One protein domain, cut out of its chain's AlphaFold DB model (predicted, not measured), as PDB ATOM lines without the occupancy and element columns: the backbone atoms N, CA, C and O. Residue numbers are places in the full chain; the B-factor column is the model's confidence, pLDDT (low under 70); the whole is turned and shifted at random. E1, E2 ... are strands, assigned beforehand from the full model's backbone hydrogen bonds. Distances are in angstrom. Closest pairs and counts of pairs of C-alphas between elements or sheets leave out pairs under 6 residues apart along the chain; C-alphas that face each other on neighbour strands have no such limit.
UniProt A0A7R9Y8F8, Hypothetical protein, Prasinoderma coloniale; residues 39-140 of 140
ATOM      1  N   GLU A  39      79.116  -5.809  23.414       98.38
ATOM      2  CA  GLU A  39      78.262  -6.918  23.848       98.38
ATOM      3  C   GLU A  39      77.868  -7.804  22.663       98.38
ATOM      4  O   GLU A  39      77.807  -7.343  21.521       98.38
ATOM      5  N   TYR A  40      77.609  -9.079  22.945       98.44
ATOM      6  CA  TYR A  40      77.396 -10.111  21.937       98.44
ATOM      7  C   TYR A  40      76.199 -11.011  22.270       98.44
ATOM      8  O   TYR A  40      75.815 -11.160  23.434       98.44
ATOM      9  N   ASP A  41      75.619 -11.624  21.241       97.75
ATOM     10  CA  ASP A  41      74.758 -12.804  21.343       97.75
ATOM     11  C   ASP A  41      75.531 -14.049  20.897       97.75
ATOM     12  O   ASP A  41      76.019 -14.121  19.770       97.75
ATOM     13  N   ASP A  42      75.626 -15.039  21.786       96.19
ATOM     14  CA  ASP A  42      76.231 -16.347  21.518       96.19
ATOM     15  C   ASP A  42      75.141 -17.357  21.108       96.19
ATOM     16  O   ASP A  42      74.249 -17.647  21.911       96.19
ATOM     17  N   PRO A  43      75.179 -17.922  19.887       95.25
ATOM     18  CA  PRO A  43      74.178 -18.881  19.428       95.25
ATOM     19  C   PRO A  43      74.248 -20.223  20.172       95.25
ATOM     20  O   PRO A  43      73.247 -20.943  20.196       95.25
ATOM     21  N   SER A  44      75.385 -20.560  20.797       93.69
ATOM     22  CA  SER A  44      75.517 -21.751  21.647       93.69
ATOM     23  C   SER A  44      74.863 -21.563  23.018       93.69
ATOM     24  O   SER A  44      74.347 -22.535  23.572       93.69
ATOM     25  N   HIS A  45      74.815 -20.323  23.522       94.56
ATOM     26  CA  HIS A  45      74.173 -19.952  24.790       94.56
ATOM     27  C   HIS A  45      73.311 -18.675  24.677       94.56
ATOM     28  O   HIS A  45      73.661 -17.623  25.222       94.56
ATOM     29  N   PRO A  46      72.158 -18.734  23.976       96.00
ATOM     30  CA  PRO A  46      71.353 -17.544  23.698       96.00
ATOM     31  C   PRO A  46      70.839 -16.834  24.961       96.00
ATOM     32  O   PRO A  46      70.321 -17.472  25.878       96.00
ATOM     33  N   GLY A  47      70.924 -15.502  24.976       96.44
ATOM     34  CA  GLY A  47      70.475 -14.657  26.093       96.44
ATOM     35  C   GLY A  47      71.450 -14.564  27.273       96.44
ATOM     36  O   GLY A  47      71.219 -13.773  28.185       96.44
ATOM     37  N   CYS A  48      72.541 -15.331  27.267       97.31
ATOM     38  CA  CYS A  48      73.581 -15.263  28.291       97.31
ATOM     39  C   CYS A  48      74.536 -14.072  28.071       97.31
ATOM     40  O   CYS A  48      74.718 -13.629  26.936       97.31
ATOM     41  N   GLU A  49      75.155 -13.535  29.138       97.62
ATOM     42  CA  GLU A  49      76.130 -12.438  28.982       97.62
ATOM     43  C   GLU A  49      77.308 -12.919  28.132       97.62
ATOM     44  O   GLU A  49      77.882 -13.985  28.384       97.62
ATOM     45  N   ARG A  50      77.680 -12.090  27.154       98.12
ATOM     46  CA  ARG A  50      78.930 -12.150  26.400       98.12
ATOM     47  C   ARG A  50      79.367 -10.718  26.132       98.12
ATOM     48  O   ARG A  50      78.645  -9.967  25.474       98.12
ATOM     49  N   ARG A  51      80.520 -10.315  26.654       98.31
ATOM     50  CA  ARG A  51      81.009  -8.937  26.534       98.31
ATOM     51  C   ARG A  51      82.526  -8.898  26.490       98.31
ATOM     52  O   ARG A  51      83.189  -9.510  27.318       98.31
ATOM     53  N   ILE A  52      83.078  -8.140  25.556       98.06
ATOM     54  CA  ILE A  52      84.520  -7.937  25.404       98.06
ATOM     55  C   ILE A  52      84.830  -6.477  25.738       98.06
ATOM     56  O   ILE A  52      84.164  -5.565  25.244       98.06
ATOM     57  N   ALA A  53      85.845  -6.238  26.567       95.69
ATOM     58  CA  ALA A  53      86.293  -4.903  26.950       95.69
ATOM     59  C   ALA A  53      87.816  -4.753  26.819       95.69
ATOM     60  O   ALA A  53      88.575  -5.707  26.992       95.69
ATOM     61  N   ALA A  54      88.278  -3.532  26.552       91.00
ATOM     62  CA  ALA A  54      89.704  -3.225  26.512       91.00
ATOM     63  C   ALA A  54      90.333  -3.322  27.912       91.00
ATOM     64  O   ALA A  54      89.885  -2.650  28.845       91.00
ATOM     65  N   ARG A  55      91.417  -4.096  28.060       88.06
ATOM     66  CA  ARG A  55      92.170  -4.209  29.320       88.06
ATOM     67  C   ARG A  55      93.181  -3.061  29.452       88.06
ATOM     68  O   ARG A  55      94.387  -3.266  29.564       88.06
ATOM     69  N   GLY A  56      92.663  -1.835  29.411       84.38
ATOM     70  CA  GLY A  56      93.448  -0.602  29.331       84.38
ATOM     71  C   GLY A  56      93.895  -0.248  27.908       84.38
ATOM     72  O   GLY A  56      93.492  -0.873  26.928       84.38
ATOM     73  N   ALA A  57      94.715   0.799  27.792       84.06
ATOM     74  CA  ALA A  57      95.271   1.229  26.512       84.06
ATOM     75  C   ALA A  57      96.382   0.273  26.056       84.06
ATOM     76  O   ALA A  57      97.289  -0.041  26.827       84.06
ATOM     77  N   CYS A  58      96.353  -0.144  24.790       87.12
ATOM     78  CA  CYS A  58      97.442  -0.943  24.247       87.12
ATOM     79  C   CYS A  58      98.709  -0.097  24.056       87.12
ATOM     80  O   CYS A  58      98.655   1.026  23.546       87.12
ATOM     81  N   ALA A  59      99.859  -0.631  24.469       86.12
ATOM     82  CA  ALA A  59     101.126   0.080  24.381       86.12
ATOM     83  C   ALA A  59     101.534   0.321  22.916       86.12
ATOM     84  O   ALA A  59     101.412  -0.552  22.054       86.12
ATOM     85  N   ARG A  60     102.058   1.518  22.626       83.44
ATOM     86  CA  ARG A  60     102.512   1.887  21.280       83.44
ATOM     87  C   ARG A  60     103.630   0.944  20.823       83.44
ATOM     88  O   ARG A  60     104.691   0.914  21.436       83.44
ATOM     89  N   GLY A  61     103.404   0.237  19.717       86.81
ATOM     90  CA  GLY A  61     104.360  -0.733  19.173       86.81
ATOM     91  C   GLY A  61     104.316  -2.115  19.834       86.81
ATOM     92  O   GLY A  61     105.202  -2.923  19.571       86.81
ATOM     93  N   ALA A  62     103.313  -2.406  20.668       88.94
ATOM     94  CA  ALA A  62     103.073  -3.765  21.137       88.94
ATOM     95  C   ALA A  62     102.708  -4.691  19.965       88.94
ATOM     96  O   ALA A  62     101.881  -4.345  19.123       88.94
ATOM     97  N   SER A  63     103.291  -5.890  19.948       92.88
ATOM     98  CA  SER A  63     102.902  -6.981  19.043       92.88
ATOM     99  C   SER A  63     101.604  -7.676  19.467       92.88
ATOM    100  O   SER A  63     101.037  -8.440  18.692       92.88
ATOM    101  N   GLN A  64     101.147  -7.436  20.698       93.69
ATOM    102  CA  GLN A  64      99.951  -8.040  21.265       93.69
ATOM    103  C   GLN A  64      99.323  -7.109  22.309       93.69
ATOM    104  O   GLN A  64     100.018  -6.564  23.167       93.69
ATOM    105  N   CYS A  65      98.005  -6.956  22.249       94.31
ATOM    106  CA  CYS A  65      97.182  -6.269  23.240       94.31
ATOM    107  C   CYS A  65      96.312  -7.281  23.985       94.31
ATOM    108  O   CYS A  65      95.950  -8.307  23.409       94.31
ATOM    109  N   ALA A  66      95.922  -6.963  25.221       94.44
ATOM    110  CA  ALA A  66      94.997  -7.771  26.010       94.44
ATOM    111  C   ALA A  66      93.596  -7.142  26.089       94.44
ATOM    112  O   ALA A  66      93.428  -5.919  26.123       94.44
ATOM    113  N   LEU A  67      92.595  -8.009  26.166       96.38
ATOM    114  CA  LEU A  67      91.179  -7.732  26.353       96.38
ATOM    115  C   LEU A  67      90.669  -8.591  27.510       96.38
ATOM    116  O   LEU A  67      91.151  -9.702  27.737       96.38
ATOM    117  N   ASP A  68      89.668  -8.081  28.210       97.06
ATOM    118  CA  ASP A  68      88.875  -8.861  29.150       97.06
ATOM    119  C   ASP A  68      87.626  -9.380  28.422       97.06
ATOM    120  O   ASP A  68      86.886  -8.584  27.837       97.06
ATOM    121  N   VAL A  69      87.368 -10.687  28.480       98.12
ATOM    122  CA  VAL A  69      86.116 -11.292  27.998       98.12
ATOM    123  C   VAL A  69      85.299 -11.727  29.206       98.12
ATOM    124  O   VAL A  69      85.786 -12.448  30.072       98.12
ATOM    125  N   PHE A  70      84.058 -11.273  29.277       98.25
ATOM    126  CA  PHE A  70      83.108 -11.574  30.337       98.25
ATOM    127  C   PHE A  70      81.955 -12.386  29.771       98.25
ATOM    128  O   PHE A  70      81.540 -12.185  28.624       98.25
ATOM    129  N   GLY A  71      81.392 -13.235  30.614       97.50
ATOM    130  CA  GLY A  71      80.137 -13.890  30.325       97.50
ATOM    131  C   GLY A  71      79.584 -14.616  31.533       97.50
ATOM    132  O   GLY A  71      80.123 -14.535  32.637       97.50
ATOM    133  N   ALA A  72      78.482 -15.317  31.318       96.88
ATOM    134  CA  ALA A  72      77.917 -16.230  32.293       96.88
ATOM    135  C   ALA A  72      77.253 -17.397  31.568       96.88
ATOM    136  O   ALA A  72      76.719 -17.197  30.481       96.88
ATOM    137  N   ASP A  73      77.253 -18.586  32.163       95.12
ATOM    138  CA  ASP A  73      76.621 -19.772  31.572       95.12
ATOM    139  C   ASP A  73      75.485 -20.302  32.453       95.12
ATOM    140  O   ASP A  73      75.543 -20.152  33.679       95.12
ATOM    141  N   PRO A  74      74.436 -20.901  31.863       95.00
ATOM    142  CA  PRO A  74      73.295 -21.408  32.615       95.00
ATOM    143  C   PRO A  74      73.698 -22.602  33.485       95.00
ATOM    144  O   PRO A  74      74.641 -23.329  33.176       95.00
ATOM    145  N   VAL A  75      72.966 -22.824  34.579       92.88
ATOM    146  CA  VAL A  75      73.205 -23.950  35.495       92.88
ATOM    147  C   VAL A  75      72.003 -24.908  35.486       92.88
ATOM    148  O   VAL A  75      70.941 -24.532  35.986       92.88
ATOM    149  N   PRO A  76      72.147 -26.160  35.003       91.62
ATOM    150  CA  PRO A  76      73.355 -26.773  34.437       91.62
ATOM    151  C   PRO A  76      73.687 -26.261  33.025       91.62
ATOM    152  O   PRO A  76      72.790 -25.909  32.259       91.62
ATOM    153  N   ILE A  77      74.973 -26.297  32.667       90.69
ATOM    154  CA  ILE A  77      75.424 -25.990  31.308       90.69
ATOM    155  C   ILE A  77      75.107 -27.167  30.376       90.69
ATOM    156  O   ILE A  77      75.331 -28.330  30.716       90.69
ATOM    157  N   ALA A  78      74.561 -26.868  29.198       89.81
ATOM    158  CA  ALA A  78      74.320 -27.836  28.131       89.81
ATOM    159  C   ALA A  78      74.322 -27.124  26.764       89.81
ATOM    160  O   ALA A  78      73.983 -25.938  26.709       89.81
ATOM    161  N   PRO A  79      74.656 -27.806  25.652       85.75
ATOM    162  CA  PRO A  79      74.628 -27.199  24.320       85.75
ATOM    163  C   PRO A  79      73.251 -26.609  23.979       85.75
ATOM    164  O   PRO A  79      72.236 -27.301  24.065       85.75
ATOM    165  N   GLY A  80      73.206 -25.329  23.596       87.31
ATOM    166  CA  GLY A  80      71.961 -24.616  23.287       87.31
ATOM    167  C   GLY A  80      71.145 -24.175  24.509       87.31
ATOM    168  O   GLY A  80      70.056 -23.616  24.336       87.31
ATOM    169  N   ALA A  81      71.631 -24.411  25.736       94.06
ATOM    170  CA  ALA A  81      70.998 -23.911  26.952       94.06
ATOM    171  C   ALA A  81      71.070 -22.380  26.998       94.06
ATOM    172  O   ALA A  81      72.118 -21.783  26.752       94.06
ATOM    173  N   LYS A  82      69.933 -21.759  27.316       95.62
ATOM    174  CA  LYS A  82      69.715 -20.309  27.276       95.62
ATOM    175  C   LYS A  82      69.762 -19.714  28.678       95.62
ATOM    176  O   LYS A  82      69.527 -20.435  29.643       95.62
ATOM    177  N   CYS A  83      69.965 -18.404  28.763       97.00
ATOM    178  CA  CYS A  83      69.742 -17.642  29.988       97.00
ATOM    179  C   CYS A  83      68.485 -16.774  29.838       97.00
ATOM    180  O   CYS A  83      68.363 -16.003  28.883       97.00
ATOM    181  N   LEU A  84      67.552 -16.893  30.780       95.88
ATOM    182  CA  LEU A  84      66.345 -16.074  30.895       95.88
ATOM    183  C   LEU A  84      66.421 -15.151  32.130       95.88
ATOM    184  O   LEU A  84      67.188 -15.409  33.063       95.88
ATOM    185  N   PRO A  85      65.617 -14.070  32.185       94.62
ATOM    186  CA  PRO A  85      65.567 -13.192  33.350       94.62
ATOM    187  C   PRO A  85      65.196 -13.946  34.637       94.62
ATOM    188  O   PRO A  85      64.079 -14.438  34.778       94.62
ATOM    189  N   GLY A  86      66.130 -13.988  35.593       94.31
ATOM    190  CA  GLY A  86      65.969 -14.676  36.879       94.31
ATOM    191  C   GLY A  86      66.579 -16.082  36.951       94.31
ATOM    192  O   GLY A  86      66.572 -16.670  38.034       94.31
ATOM    193  N   ASP A  87      67.135 -16.606  35.854       95.50
ATOM    194  CA  ASP A  87      67.838 -17.891  35.861       95.50
ATOM    195  C   ASP A  87      69.112 -17.856  36.717       95.50
ATOM    196  O   ASP A  87      69.766 -16.823  36.895       95.50
ATOM    197  N   LYS A  88      69.503 -19.031  37.225       95.94
ATOM    198  CA  LYS A  88      70.814 -19.216  37.851       95.94
ATOM    199  C   LYS A  88      71.879 -19.367  36.773       95.94
ATOM    200  O   LYS A  88      71.809 -20.287  35.958       95.94
ATOM    201  N   VAL A  89      72.889 -18.510  36.845       97.12
ATOM    202  CA  VAL A  89      74.045 -18.516  35.950       97.12
ATOM    203  C   VAL A  89      75.349 -18.529  36.746       97.12
ATOM    204  O   VAL A  89      75.404 -18.015  37.867       97.12
ATOM    205  N   THR A  90      76.402 -19.091  36.160       96.69
ATOM    206  CA  THR A  90      77.776 -19.019  36.671       96.69
ATOM    207  C   THR A  90      78.528 -17.948  35.882       96.69
ATOM    208  O   THR A  90      78.807 -18.180  34.706       96.69
ATOM    209  N   PRO A  91      78.845 -16.779  36.472       97.44
ATOM    210  CA  PRO A  91      79.620 -15.745  35.795       97.44
ATOM    211  C   PRO A  91      81.098 -16.132  35.699       97.44
ATOM    212  O   PRO A  91      81.658 -16.741  36.615       97.44
ATOM    213  N   TRP A  92      81.747 -15.714  34.619       97.56
ATOM    214  CA  TRP A  92      83.158 -15.957  34.356       97.56
ATOM    215  C   TRP A  92      83.853 -14.754  33.714       97.56
ATOM    216  O   TRP A  92      83.233 -13.830  33.180       97.56
ATOM    217  N   LYS A  93      85.187 -14.775  33.782       97.69
ATOM    218  CA  LYS A  93      86.069 -13.807  33.135       97.69
ATOM    219  C   LYS A  93      87.273 -14.535  32.541       97.69
ATOM    220  O   LYS A  93      87.958 -15.262  33.255       97.69
ATOM    221  N   LEU A  94      87.539 -14.275  31.268       97.50
ATOM    222  CA  LEU A  94      88.646 -14.809  30.484       97.50
ATOM    223  C   LEU A  94      89.534 -13.671  29.964       97.50
ATOM    224  O   LEU A  94      89.145 -12.498  29.961       97.50
ATOM    225  N   GLU A  95      90.726 -14.030  29.497       94.94
ATOM    226  CA  GLU A  95      91.596 -13.139  28.734       94.94
ATOM    227  C   GLU A  95      91.438 -13.426  27.238       94.94
ATOM    228  O   GLU A  95      91.355 -14.579  26.809       94.94
ATOM    229  N   ALA A  96      91.435 -12.367  26.435       97.00
ATOM    230  CA  ALA A  96      91.665 -12.481  25.005       97.00
ATOM    231  C   ALA A  96      92.798 -11.562  24.567       97.00
ATOM    232  O   ALA A  96      93.073 -10.537  25.191       97.00
ATOM    233  N   THR A  97      93.458 -11.919  23.472       96.31
ATOM    234  CA  THR A  97      94.598 -11.171  22.946       96.31
ATOM    235  C   THR A  97      94.467 -10.945  21.448       96.31
ATOM    236  O   THR A  97      93.894 -11.767  20.737       96.31
ATOM    237  N   TYR A  98      94.967  -9.813  20.954       96.12
ATOM    238  CA  TYR A  98      94.957  -9.499  19.523       96.12
ATOM    239  C   TYR A  98      96.228  -8.767  19.093       96.12
ATOM    240  O   TYR A  98      96.895  -8.116  19.898       96.12
ATOM    241  N   ASP A  99      96.538  -8.869  17.806       94.69
ATOM    242  CA  ASP A  99      97.680  -8.234  17.151       94.69
ATOM    243  C   ASP A  99      97.231  -6.898  16.517       94.69
ATOM    244  O   ASP A  99      96.375  -6.917  15.626       94.69
ATOM    245  N   PRO A 100      97.775  -5.732  16.921       92.00
ATOM    246  CA  PRO A 100      97.444  -4.436  16.317       92.00
ATOM    247  C   PRO A 100      97.668  -4.336  14.811       92.00
ATOM    248  O   PRO A 100      97.004  -3.535  14.158       92.00
ATOM    249  N   ALA A 101      98.591  -5.121  14.250       92.12
ATOM    250  CA  ALA A 101      98.827  -5.168  12.809       92.12
ATOM    251  C   ALA A 101      97.773  -6.015  12.068       92.12
ATOM    252  O   ALA A 101      97.700  -5.967  10.840       92.12
ATOM    253  N   ARG A 102      96.946  -6.776  12.798       92.56
ATOM    254  CA  ARG A 102      95.836  -7.595  12.282       92.56
ATOM    255  C   ARG A 102      94.578  -7.418  13.153       92.56
ATOM    256  O   ARG A 102      94.108  -8.388  13.750       92.56
ATOM    257  N   PRO A 103      93.980  -6.209  13.198       90.69
ATOM    258  CA  PRO A 103      92.895  -5.843  14.121       90.69
ATOM    259  C   PRO A 103      91.528  -6.478  13.785       90.69
ATOM    260  O   PRO A 103      90.491  -5.988  14.221       90.69
ATOM    261  N   THR A 104      91.514  -7.564  13.009       95.81
ATOM    262  CA  THR A 104      90.344  -8.386  12.668       95.81
ATOM    263  C   THR A 104      90.450  -9.817  13.203       95.81
ATOM    264  O   THR A 104      89.527 -10.601  13.011       95.81
ATOM    265  N   VAL A 105      91.545 -10.175  13.882       97.19
ATOM    266  CA  VAL A 105      91.740 -11.492  14.506       97.19
ATOM    267  C   VAL A 105      92.106 -11.322  15.976       97.19
ATOM    268  O   VAL A 105      92.967 -10.511  16.313       97.19
ATOM    269  N   LEU A 106      91.502 -12.139  16.837       97.44
ATOM    270  CA  LEU A 106      91.875 -12.278  18.245       97.44
ATOM    271  C   LEU A 106      91.948 -13.758  18.644       97.44
ATOM    272  O   LEU A 106      91.453 -14.626  17.924       97.44
ATOM    273  N   ALA A 107      92.556 -14.050  19.789       97.94
ATOM    274  CA  ALA A 107      92.545 -15.363  20.423       97.94
ATOM    275  C   ALA A 107      91.957 -15.247  21.838       97.94
ATOM    276  O   ALA A 107      92.440 -14.426  22.617       97.94
ATOM    277  N   ILE A 108      90.925 -16.033  22.158       97.75
ATOM    278  CA  ILE A 108      90.320 -16.124  23.501       97.75
ATOM    279  C   ILE A 108      90.818 -17.403  24.159       97.75
ATOM    280  O   ILE A 108      90.713 -18.469  23.556       97.75
ATOM    281  N   ASP A 109      91.319 -17.319  25.386       95.62
ATOM    282  CA  ASP A 109      91.630 -18.516  26.163       95.62
ATOM    283  C   ASP A 109      90.400 -18.978  26.958       95.62
ATOM    284  O   ASP A 109      90.009 -18.326  27.925       95.62
ATOM    285  N   PHE A 110      89.780 -20.083  26.530       94.69
ATOM    286  CA  PHE A 110      88.642 -20.716  27.212       94.69
ATOM    287  C   PHE A 110      89.071 -21.797  28.221       94.69
ATOM    288  O   PHE A 110      88.252 -22.221  29.040       94.69
ATOM    289  N   ASP A 111      90.356 -22.179  28.254       94.81
ATOM    290  CA  ASP A 111      90.881 -23.181  29.188       94.81
ATOM    291  C   ASP A 111      90.558 -22.894  30.670       94.81
ATOM    292  O   ASP A 111      90.401 -23.857  31.423       94.81
ATOM    293  N   PRO A 112      90.417 -21.644  31.161       95.31
ATOM    294  CA  PRO A 112      90.003 -21.402  32.544       95.31
ATOM    295  C   PRO A 112      88.576 -21.861  32.896       95.31
ATOM    296  O   PRO A 112      88.319 -22.080  34.081       95.31
ATOM    297  N   ILE A 113      87.668 -22.017  31.919       92.12
ATOM    298  CA  ILE A 113      86.275 -22.461  32.145       92.12
ATOM    299  C   ILE A 113      85.947 -23.835  31.548       92.12
ATOM    300  O   ILE A 113      85.127 -24.549  32.121       92.12
ATOM    301  N   ASP A 114      86.601 -24.241  30.457       88.62
ATOM    302  CA  ASP A 114      86.346 -25.532  29.808       88.62
ATOM    303  C   ASP A 114      86.870 -26.711  30.647       88.62
ATOM    304  O   ASP A 114      87.962 -26.659  31.212       88.62
ATOM    305  N   GLU A 115      86.148 -27.836  30.687       87.25
ATOM    306  CA  GLU A 115      86.671 -29.078  31.287       87.25
ATOM    307  C   GLU A 115      87.845 -29.649  30.470       87.25
ATOM    308  O   GLU A 115      88.838 -30.120  31.031       87.25
ATOM    309  N   VAL A 116      87.748 -29.570  29.138       89.50
ATOM    310  CA  VAL A 116      88.753 -30.061  28.187       89.50
ATOM    311  C   VAL A 116      89.596 -28.892  27.697       89.50
ATOM    312  O   VAL A 116      89.106 -28.019  26.992       89.50
ATOM    313  N   LYS A 117      90.882 -28.897  28.057       93.56
ATOM    314  CA  LYS A 117      91.828 -27.846  27.672       93.56
ATOM    315  C   LYS A 117      92.237 -28.000  26.206       93.56
ATOM    316  O   LYS A 117      92.596 -29.100  25.777       93.56
ATOM    317  N   GLN A 118      92.196 -26.904  25.463       91.50
ATOM    318  CA  GLN A 118      92.467 -26.817  24.025       91.50
ATOM    319  C   GLN A 118      93.363 -25.621  23.655       91.50
ATOM    320  O   GLN A 118      93.879 -25.565  22.535       91.50
ATOM    321  N   GLY A 119      93.611 -24.712  24.601       93.56
ATOM    322  CA  GLY A 119      94.363 -23.480  24.402       93.56
ATOM    323  C   GLY A 119      93.569 -22.393  23.662       93.56
ATOM    324  O   GLY A 119      92.377 -22.554  23.385       93.56
ATOM    325  N   PRO A 120      94.220 -21.265  23.320       95.75
ATOM    326  CA  PRO A 120      93.526 -20.098  22.787       95.75
ATOM    327  C   PRO A 120      92.816 -20.347  21.450       95.75
ATOM    328  O   PRO A 120      93.433 -20.663  20.429       95.75
ATOM    329  N   VAL A 121      91.506 -20.112  21.445       96.50
ATOM    330  CA  VAL A 121      90.623 -20.235  20.287       96.50
ATOM    331  C   VAL A 121      90.675 -18.957  19.454       96.50
ATOM    332  O   VAL A 121      90.423 -17.859  19.952       96.50
ATOM    333  N   LYS A 122      90.968 -19.097  18.158       97.69
ATOM    334  CA  LYS A 122      90.963 -17.985  17.200       97.69
ATOM    335  C   LYS A 122      89.529 -17.522  16.913       97.69
ATOM    336  O   LYS A 122      88.705 -18.323  16.478       97.69
ATOM    337  N   GLY A 123      89.278 -16.226  17.080       97.75
ATOM    338  CA  GLY A 123      88.083 -15.537  16.606       97.75
ATOM    339  C   GLY A 123      88.404 -14.578  15.456       97.75
ATOM    340  O   GLY A 123      89.409 -13.863  15.505       97.75
ATOM    341  N   GLU A 124      87.555 -14.549  14.429       98.19
ATOM    342  CA  GLU A 124      87.691 -13.659  13.264       98.19
ATOM    343  C   GLU A 124      86.527 -12.664  13.179       98.19
ATOM    344  O   GLU A 124      85.363 -13.042  13.288       98.19
ATOM    345  N   TRP A 125      86.827 -11.380  12.987       98.12
ATOM    346  CA  TRP A 125      85.820 -10.331  12.840       98.12
ATOM    347  C   TRP A 125      85.198 -10.359  11.442       98.12
ATOM    348  O   TRP A 125      85.893 -10.161  10.445       98.12
ATOM    349  N   THR A 126      83.880 -10.556  11.371       97.81
ATOM    350  CA  THR A 126      83.132 -10.674  10.105       97.81
ATOM    351  C   THR A 126      82.603  -9.343   9.567       97.81
ATOM    352  O   THR A 126      82.134  -9.284   8.436       97.81
ATOM    353  N   GLY A 127      82.645  -8.280  10.377       97.06
ATOM    354  CA  GLY A 127      81.891  -7.039  10.158       97.06
ATOM    355  C   GLY A 127      80.614  -6.957  11.001       97.06
ATOM    356  O   GLY A 127      80.246  -5.866  11.423       97.06
ATOM    357  N   GLU A 128      79.998  -8.102  11.308       97.12
ATOM    358  CA  GLU A 128      78.770  -8.217  12.116       97.12
ATOM    359  C   GLU A 128      79.039  -8.795  13.517       97.12
ATOM    360  O   GLU A 128      78.270  -8.587  14.454       97.12
ATOM    361  N   GLY A 129      80.135  -9.536  13.678       97.94
ATOM    362  CA  GLY A 129      80.433 -10.257  14.906       97.94
ATOM    363  C   GLY A 129      81.786 -10.958  14.885       97.94
ATOM    364  O   GLY A 129      82.611 -10.743  13.994       97.94
ATOM    365  N   LEU A 130      82.007 -11.804  15.888       98.25
ATOM    366  CA  LEU A 130      83.198 -12.634  16.029       98.25
ATOM    367  C   LEU A 130      82.871 -14.089  15.666       98.25
ATOM    368  O   LEU A 130      82.162 -14.777  16.398       98.25
ATOM    369  N   GLN A 131      83.392 -14.569  14.540       98.25
ATOM    370  CA  GLN A 131      83.289 -15.969  14.149       98.25
ATOM    371  C   GLN A 131      84.238 -16.814  15.005       98.25
ATOM    372  O   GLN A 131      85.456 -16.665  14.915       98.25
ATOM    373  N   LEU A 132      83.665 -17.718  15.794       96.62
ATOM    374  CA  LEU A 132      84.341 -18.733  16.601       96.62
ATOM    375  C   LEU A 132      83.964 -20.143  16.090       96.62
ATOM    376  O   LEU A 132      83.027 -20.280  15.294       96.62
ATOM    377  N   PRO A 133      84.644 -21.220  16.530       93.19
ATOM    378  CA  PRO A 133      84.297 -22.594  16.146       93.19
ATOM    379  C   PRO A 133      82.890 -23.038  16.581       93.19
ATOM    380  O   PRO A 133      82.298 -23.899  15.937       93.19
ATOM    381  N   ASN A 134      82.347 -22.449  17.652       88.94
ATOM    382  CA  ASN A 134      81.003 -22.721  18.175       88.94
ATOM    383  C   ASN A 134      79.899 -21.830  17.560       88.94
ATOM    384  O   ASN A 134      78.733 -21.949  17.940       88.94
ATOM    385  N   GLY A 135      80.241 -20.951  16.613       95.38
ATOM    386  CA  GLY A 135      79.294 -20.089  15.906       95.38
ATOM    387  C   GLY A 135      79.760 -18.638  15.780       95.38
ATOM    388  O   GLY A 135      80.855 -18.268  16.195       95.38
ATOM    389  N   LEU A 136      78.911 -17.811  15.171       97.94
ATOM    390  CA  LEU A 136      79.111 -16.367  15.107       97.94
ATOM    391  C   LEU A 136      78.555 -15.732  16.384       97.94
ATOM    392  O   LEU A 136      77.345 -15.747  16.590       97.94
ATOM    393  N   TRP A 137      79.423 -15.163  17.218       97.94
ATOM    394  CA  TRP A 137      78.996 -14.235  18.262       97.94
ATOM    395  C   TRP A 137      78.627 -12.913  17.590       97.94
ATOM    396  O   TRP A 137      79.509 -12.146  17.200       97.94
ATOM    397  N   THR A 138      77.333 -12.661  17.408       98.44
ATOM    398  CA  THR A 138      76.830 -11.458  16.727       98.44
ATOM    399  C   THR A 138      76.897 -10.266  17.672       98.44
ATOM    400  O   THR A 138      76.515 -10.390  18.835       98.44
ATOM    401  N   LYS A 139      77.406  -9.121  17.208       98.12
ATOM    402  CA  LYS A 139      77.531  -7.917  18.036       98.12
ATOM    403  C   LYS A 139      76.184  -7.195  18.169       98.12
ATOM    404  O   LYS A 139      75.415  -7.157  17.209       98.12
ATOM    405  N   LYS A 140      75.921  -6.641  19.354       95.88
ATOM    406  CA  LYS A 140      74.728  -5.843  19.689       95.88
ATOM    407  C   LYS A 140      74.895  -4.362  19.345       95.88
ATOM    408  O   LYS A 140      76.048  -3.873  19.417       95.88
TER     409      LYS A 140
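This is residues 39 to 140 of the 140 residues of the protein "Hypothetical protein" of Prasinoderma coloniale (UniProt A0A7R9Y8F8). Eight strands make one antiparallel sheet that rolls round into a small, somewhat flattened barrel, nearly closed where its edge strands E1 and E2 come side by side. The long strands E3 and E4 run along the longest axis, and the links after E2 and after E3 make its two far ends, at Gly 61 and Gly 86. The printed part has 102 residues with eight named strands, E1 to E8 along the chain, and no named helix; across the sheet the order is E1, E8, E7, E6, E5, E4, E3, E2. The class is all strand, with under half of the residues, 46, in named elements. The whole is compact, with a radius of gyration of the C-alphas of 14.0 A, yet elongated, spanning 44 by 27 by 23 A.

Begin with E3, residues 65 to 74, and E4, residues 89 to 98, a hairpin at 158 degrees; look for N 67 and O 96, 2.8 A apart. On the other side of E3 is E2, residues 50 to 54, an edge strand, with N 53 and O 68 2.9 A apart. From E4, step to E5, residues 105 to 108, where N 107 and O 97 are 2.8 A apart. Next is E6, residues 121 to 125, with N 123 and O 106 at 2.8 A. E7, residues 129 to 132, follows, with N 131 and O 124 at 2.8 A, then E8, residues 135 to 139, with N 137 and O 130 at 2.9 A. E1, residues 39 to 41, is the other edge strand, with N 41 and O 138 2.8 A apart. E2 to E8 form a meander, each strand the antiparallel neighbour of the one before. It is a folded sheet, bent back on itself: E1, E8, E7, E6 and E5 face E3 and E2, with E4 as the hinge. The closest C-alphas of E1 and E2 are those of Glu 39 and Arg 51, 4.3 A apart, while E3 and E7 are apart.

Find C-alpha 65 at (97.182, -6.269, 23.240); from there E3 runs 29.8 A to C-alpha 74 at (73.295, -21.408, 32.615). E4 runs 28.1 A, E2 14.0 A, E6 13.3 A, E8 12.5 A and E5 10.2 A; E7 and E1 are shorter. E8 ends at C-alpha 139, at (77.531, -7.917, 18.036).

The C-alphas of Gly 61 and Gly 86 are the two farthest apart, 44.5 A. The links E3 to E4, residues 75 to 88, and E5 to E6, residues 109 to 120, are long. The printed part has no cut; its mean pLDDT is 94.6, and no printed residue is under 70.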